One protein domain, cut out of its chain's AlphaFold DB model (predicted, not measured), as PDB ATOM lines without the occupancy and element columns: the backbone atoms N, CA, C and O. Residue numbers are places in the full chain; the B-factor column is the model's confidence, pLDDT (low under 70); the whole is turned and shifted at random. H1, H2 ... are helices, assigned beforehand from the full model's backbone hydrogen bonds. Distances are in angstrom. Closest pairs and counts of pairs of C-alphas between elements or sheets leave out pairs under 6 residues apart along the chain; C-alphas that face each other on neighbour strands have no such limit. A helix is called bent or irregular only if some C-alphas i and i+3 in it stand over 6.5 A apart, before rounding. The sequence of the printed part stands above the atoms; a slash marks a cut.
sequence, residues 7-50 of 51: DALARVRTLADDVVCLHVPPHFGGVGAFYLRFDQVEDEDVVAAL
ATOM      1  N   ASP A   7     186.911 220.897 158.142       97.62
ATOM      2  CA  ASP A   7     187.405 219.852 159.042       97.62
ATOM      3  C   ASP A   7     187.676 218.530 158.316       97.62
ATOM      4  O   ASP A   7     188.687 217.876 158.569       97.62
ATOM      5  N   ALA A   8     186.783 218.108 157.411       97.44
ATOM      6  CA  ALA A   8     186.983 216.877 156.649       97.44
ATOM      7  C   ALA A   8     188.163 217.010 155.684       97.44
ATOM      8  O   ALA A   8     188.993 216.104 155.606       97.44
ATOM      9  N   LEU A   9     188.277 218.155 155.005       98.00
ATOM     10  CA  LEU A   9     189.395 218.429 154.110       98.00
ATOM     11  C   LEU A   9     190.733 218.427 154.859       98.00
ATOM     12  O   LEU A   9     191.702 217.853 154.364       98.00
ATOM     13  N   ALA A  10     190.786 219.015 156.058       97.75
ATOM     14  CA  ALA A  10     191.983 219.000 156.894       97.75
ATOM     15  C   ALA A  10     192.422 217.571 157.250       97.75
ATOM     16  O   ALA A  10     193.607 217.266 157.155       97.75
ATOM     17  N   ARG A  11     191.478 216.678 157.584       98.19
ATOM     18  CA  ARG A  11     191.785 215.266 157.874       98.19
ATOM     19  C   ARG A  11     192.267 214.493 156.649       98.19
ATOM     20  O   ARG A  11     193.169 213.680 156.768       98.19
ATOM     21  N   VAL A  12     191.672 214.714 155.478       97.81
ATOM     22  CA  VAL A  12     192.066 213.974 154.264       97.81
ATOM     23  C   VAL A  12     193.436 214.432 153.758       97.81
ATOM     24  O   VAL A  12     194.233 213.602 153.333       97.81
ATOM     25  N   ARG A  13     193.757 215.727 153.881       97.69
ATOM     26  CA  ARG A  13     195.069 216.286 153.505       97.69
ATOM     27  C   ARG A  13     196.255 215.665 154.241       97.69
ATOM     28  O   ARG A  13     197.366 215.767 153.746       97.69
ATOM     29  N   THR A  14     196.051 215.040 155.400       98.00
ATOM     30  CA  THR A  14     197.136 214.343 156.109       98.00
ATOM     31  C   THR A  14     197.353 212.909 155.627       98.00
ATOM     32  O   THR A  14     198.277 212.257 156.100       98.00
ATOM     33  N   LEU A  15     196.477 212.386 154.762       98.19
ATOM     34  CA  LEU A  15     196.443 210.972 154.366       98.19
ATOM     35  C   LEU A  15     196.802 210.734 152.897       98.19
ATOM     36  O   LEU A  15     197.017 209.588 152.516       98.19
ATOM     37  N   ALA A  16     196.821 211.781 152.077       97.56
ATOM     38  CA  ALA A  16     197.064 211.691 150.645       97.56
ATOM     39  C   ALA A  16     198.133 212.703 150.231       97.56
ATOM     40  O   ALA A  16     198.174 213.805 150.780       97.56
ATOM     41  N   ASP A  17     198.953 212.335 149.246       98.19
ATOM     42  CA  ASP A  17     199.971 213.223 148.677       98.19
ATOM     43  C   ASP A  17     199.328 214.456 148.023       98.19
ATOM     44  O   ASP A  17     199.780 215.580 148.231       98.19
ATOM     45  N   ASP A  18     198.213 214.248 147.314       97.69
ATOM     46  CA  ASP A  18     197.452 215.294 146.636       97.69
ATOM     47  C   ASP A  18     195.967 215.257 147.011       97.69
ATOM     48  O   ASP A  18     195.320 214.207 147.032       97.69
ATOM     49  N   VAL A  19     195.393 216.441 147.248       97.62
ATOM     50  CA  VAL A  19     193.957 216.611 147.496       97.62
ATOM     51  C   VAL A  19     193.409 217.775 146.681       97.62
ATOM     52  O   VAL A  19     193.739 218.937 146.928       97.62
ATOM     53  N   VAL A  20     192.493 217.472 145.759       97.56
ATOM     54  CA  VAL A  20     191.788 218.469 144.945       97.56
ATOM     55  C   VAL A  20     190.375 218.661 145.488       97.56
ATOM     56  O   VAL A  20     189.554 217.747 145.471       97.56
ATOM     57  N   CYS A  21     190.074 219.870 145.962       97.44
ATOM     58  CA  CYS A  21     188.746 220.246 146.436       97.44
ATOM     59  C   CYS A  21     188.290 221.519 145.722       97.44
ATOM     60  O   CYS A  21     188.940 222.556 145.833       97.44
ATOM     61  N   LEU A  22     187.173 221.434 144.991       97.50
ATOM     62  CA  LEU A  22     186.668 222.550 144.183       97.50
ATOM     63  C   LEU A  22     186.044 223.664 145.027       97.50
ATOM     64  O   LEU A  22     186.086 224.826 144.633       97.50
ATOM     65  N   HIS A  23     185.453 223.325 146.175       97.94
ATOM     66  CA  HIS A  23     184.793 224.305 147.025       97.94
ATOM     67  C   HIS A  23     184.819 223.914 148.504       97.94
ATOM     68  O   HIS A  23     184.458 222.795 148.872       97.94
ATOM     69  N   VAL A  24     185.193 224.877 149.348       97.94
ATOM     70  CA  VAL A  24     185.182 224.770 150.813       97.94
ATOM     71  C   VAL A  24     184.367 225.944 151.366       97.94
ATOM     72  O   VAL A  24     184.903 227.042 151.529       97.94
ATOM     73  N   PRO A  25     183.058 225.770 151.589       97.12
ATOM     74  CA  PRO A  25     182.171 226.837 152.022       97.12
ATOM     75  C   PRO A  25     182.436 227.189 153.495       97.12
ATOM     76  O   PRO A  25     182.621 226.285 154.314       97.12
ATOM     77  N   PRO A  26     182.377 228.479 153.876       94.62
ATOM     78  CA  PRO A  26     182.500 228.899 155.277       94.62
ATOM     79  C   PRO A  26     181.334 228.396 156.145       94.62
ATOM     80  O   PRO A  26     181.493 228.179 157.343       94.62
ATOM     81  N   HIS A  27     180.169 228.161 155.533       94.31
ATOM     82  CA  HIS A  27     179.004 227.547 156.163       94.31
ATOM     83  C   HIS A  27     178.638 226.275 155.401       94.31
ATOM     84  O   HIS A  27     177.987 226.331 154.363       94.31
ATOM     85  N   PHE A  28     179.105 225.128 155.898       96.06
ATOM     86  CA  PHE A  28     178.946 223.858 155.194       96.06
ATOM     87  C   PHE A  28     177.521 223.305 155.285       96.06
ATOM     88  O   PHE A  28     176.958 222.924 154.271       96.06
ATOM     89  N   GLY A  29     176.912 223.262 156.474       94.75
ATOM     90  CA  GLY A  29     175.603 222.625 156.644       94.75
ATOM     91  C   GLY A  29     175.658 221.146 156.245       94.75
ATOM     92  O   GLY A  29     176.166 220.326 157.005       94.75
ATOM     93  N   GLY A  30     175.185 220.813 155.042       95.69
ATOM     94  CA  GLY A  30     175.242 219.463 154.488       95.69
ATOM     95  C   GLY A  30     175.537 219.445 152.990       95.69
ATOM     96  O   GLY A  30     175.268 220.407 152.274       95.69
ATOM     97  N   VAL A  31     176.048 218.311 152.506       96.94
ATOM     98  CA  VAL A  31     176.464 218.121 151.103       96.94
ATOM     99  C   VAL A  31     175.342 218.461 150.117       96.94
ATOM    100  O   VAL A  31     175.586 219.156 149.132       96.94
ATOM    101  N   GLY A  32     174.109 218.031 150.400       96.94
ATOM    102  CA  GLY A  32     172.961 218.243 149.515       96.94
ATOM    103  C   GLY A  32     172.603 219.711 149.272       96.94
ATOM    104  O   GLY A  32     172.080 220.033 148.211       96.94
ATOM    105  N   ALA A  33     172.964 220.627 150.179       96.38
ATOM    106  CA  ALA A  33     172.680 222.057 150.023       96.38
ATOM    107  C   ALA A  33     173.403 222.700 148.819       96.38
ATOM    108  O   ALA A  33     173.034 223.790 148.387       96.38
ATOM    109  N   PHE A  34     174.421 222.031 148.262       97.12
ATOM    110  CA  PHE A  34     175.225 222.518 147.132       97.12
ATOM    111  C   PHE A  34     174.838 221.890 145.785       97.12
ATOM    112  O   PHE A  34     175.531 222.102 144.775       97.12
ATOM    113  N   TYR A  35     173.757 221.111 145.753       96.62
ATOM    114  CA  TYR A  35     173.234 220.470 144.555       96.62
ATOM    115  C   TYR A  35     171.776 220.870 144.339       96.62
ATOM    116  O   TYR A  35     170.949 220.738 145.229       96.62
ATOM    117  N   LEU A  36     171.453 221.321 143.123       97.56
ATOM    118  CA  LEU A  36     170.063 221.586 142.739       97.56
ATOM    119  C   LEU A  36     169.220 220.300 142.753       97.56
ATOM    120  O   LEU A  36     168.026 220.343 143.028       97.56
ATOM    121  N   ARG A  37     169.856 219.166 142.444       97.25
ATOM    122  CA  ARG A  37     169.280 217.824 142.503       97.25
ATOM    123  C   ARG A  37     170.195 216.938 143.328       97.25
ATOM    124  O   ARG A  37     171.362 216.775 142.974       97.25
ATOM    125  N   PHE A  38     169.661 216.405 144.415       96.75
ATOM    126  CA  PHE A  38     170.374 215.534 145.344       96.75
ATOM    127  C   PHE A  38     169.527 214.291 145.616       96.75
ATOM    128  O   PHE A  38     169.207 213.962 146.755       96.75
ATOM    129  N   ASP A  39     169.089 213.683 144.515       97.19
ATOM    130  CA  ASP A  39     168.248 212.497 144.516       97.19
ATOM    131  C   ASP A  39     169.064 211.292 145.020       97.19
ATOM    132  O   ASP A  39     170.289 211.251 144.869       97.19
ATOM    133  N   GLN A  40     168.386 210.321 145.632       97.38
ATOM    134  CA  GLN A  40     168.999 209.048 146.003       97.38
ATOM    135  C   GLN A  40     169.507 208.335 144.740       97.38
ATOM    136  O   GLN A  40     168.858 208.374 143.697       97.38
ATOM    137  N   VAL A  41     170.685 207.717 144.838       97.31
ATOM    138  CA  VAL A  41     171.217 206.818 143.809       97.31
ATOM    139  C   VAL A  41     170.953 205.403 144.299       97.31
ATOM    140  O   VAL A  41     171.455 205.043 145.366       97.31
ATOM    141  N   GLU A  42     170.141 204.640 143.568       98.25
ATOM    142  CA  GLU A  42     169.779 203.277 143.962       98.25
ATOM    143  C   GLU A  42     170.917 202.289 143.672       98.25
ATOM    144  O   GLU A  42     171.768 202.520 142.804       98.25
ATOM    145  N   ASP A  43     170.924 201.161 144.382       98.19
ATOM    146  CA  ASP A  43     171.952 200.127 144.225       98.19
ATOM    147  C   ASP A  43     172.015 199.604 142.777       98.19
ATOM    148  O   ASP A  43     173.102 199.357 142.244       98.19
ATOM    149  N   GLU A  44     170.869 199.479 142.100       98.06
ATOM    150  CA  GLU A  44     170.805 199.053 140.702       98.06
ATOM    151  C   GLU A  44     171.509 200.036 139.757       98.06
ATOM    152  O   GLU A  44     172.194 199.599 138.825       98.06
ATOM    153  N   ASP A  45     171.390 201.342 140.015       97.62
ATOM    154  CA  ASP A  45     172.043 202.388 139.223       97.62
ATOM    155  C   ASP A  45     173.566 202.340 139.408       97.62
ATOM    156  O   ASP A  45     174.323 202.459 138.437       97.62
ATOM    157  N   VAL A  46     174.028 202.096 140.641       97.75
ATOM    158  CA  VAL A  46     175.457 201.915 140.945       97.75
ATOM    159  C   VAL A  46     176.016 200.704 140.199       97.75
ATOM    160  O   VAL A  46     177.059 200.805 139.549       97.75
ATOM    161  N   VAL A  47     175.323 199.562 140.251       98.06
ATOM    162  CA  VAL A  47     175.752 198.336 139.558       98.06
ATOM    163  C   VAL A  47     175.773 198.536 138.044       98.06
ATOM    164  O   VAL A  47     176.687 198.044 137.378       98.06
ATOM    165  N   ALA A  48     174.796 199.251 137.485       97.94
ATOM    166  CA  ALA A  48     174.748 199.538 136.058       97.94
ATOM    167  C   ALA A  48     175.928 200.411 135.593       97.94
ATOM    168  O   ALA A  48     176.463 200.156 134.516       97.94
ATOM    169  N   ALA A  49     176.368 201.383 136.400       97.31
ATOM    170  CA  ALA A  49     177.474 202.286 136.064       97.31
ATOM    171  C   ALA A  49     178.872 201.628 136.076       97.31
ATOM    172  O   ALA A  49     179.829 202.226 135.587       97.31
ATOM    173  N   LEU A  50     179.000 200.422 136.643       96.50
ATOM    174  CA  LEU A  50     180.263 199.674 136.752       96.50
ATOM    175  C   LEU A  50     180.434 198.575 135.686       96.50
ATOM    176  O   LEU A  50     181.423 197.840 135.734       96.50
TER     177      LEU A  50
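What this domain is: This is residues 7 to 50 of the 51 residues of an uncharacterized protein of Dyella thiooxydans (UniProt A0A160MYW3). The printed part is an open arch of chain, flat and with an empty middle: helix H1 is in one leg, helix H3 at the foot of the other, and the small helix H2 lies in the bow between them. From H1 the chain turns round near residue 18 and folds back past H1 as a plain strand-like run without a name, residues 19 to 25, before it crosses over to H2 and descends to H3. The 44 printed residues hold three named helices, in the order H1, H2, H3, and no named strand; the class is all helix, though under half of the residues, 18 of 44, are in named elements. The whole is only just extended, close to loose, with a radius of gyration of the C-alphas of 14.3 A, and its C-alphas span 34 by 26 by 14 A.

How they stand to each other: H1, residues 7 to 13, touches no helix. A long link of 17 residues, 14 to 30, joins it to H2, residues 31 to 34, and the two helices are apart. A short link of 8 residues joins H2 to H3, residues 43 to 49; these two are apart as well. H1 and H3 are also apart. Residues 11 to 18, of which 11 to 13 belong to H1, stand free, with no C-alpha 8 or more residues away along the chain within 10 A. Residues 26 to 33, of which 31 to 33 belong to H2, stand free too, as do residues 35 to 50, of which 43 to 49 belong to H3. In the backbones of H1 and H3 every O i to N i+4 pair is within hydrogen-bond range; H2 is too short for such a pair, and its one O i to N i+3 pair is within range.

Where its parts are: H1 runs from Asp 7, C-alpha at (187.405, 219.852, 159.042), to Arg 13 and is 10.1 A long from first to last C-alpha. H2 runs from Val 31, C-alpha at (176.464, 218.121, 151.103), to Phe 34. H2 is neither bent nor irregular, but only just: C-alphas 31 and 34 are 6.1 A apart. H3 runs from Asp 43 to Ala 49, whose C-alpha is at (177.474, 202.286, 136.064), and is also 10.1 A long.

The domain as a whole: The two C-alphas farthest apart, those of Pro 26 and Ala 48, are 35.9 A apart. The first and last printed C-alphas, of Asp 7 and Leu 50, are 30.9 A apart. The printed part has no cut. The C-alphas of the long link, residues 14 to 30, lie 9 to 19 A from the mean of the C-alphas. The mean pLDDT of the printed part of this model is 97.3, and no printed residue is under 70.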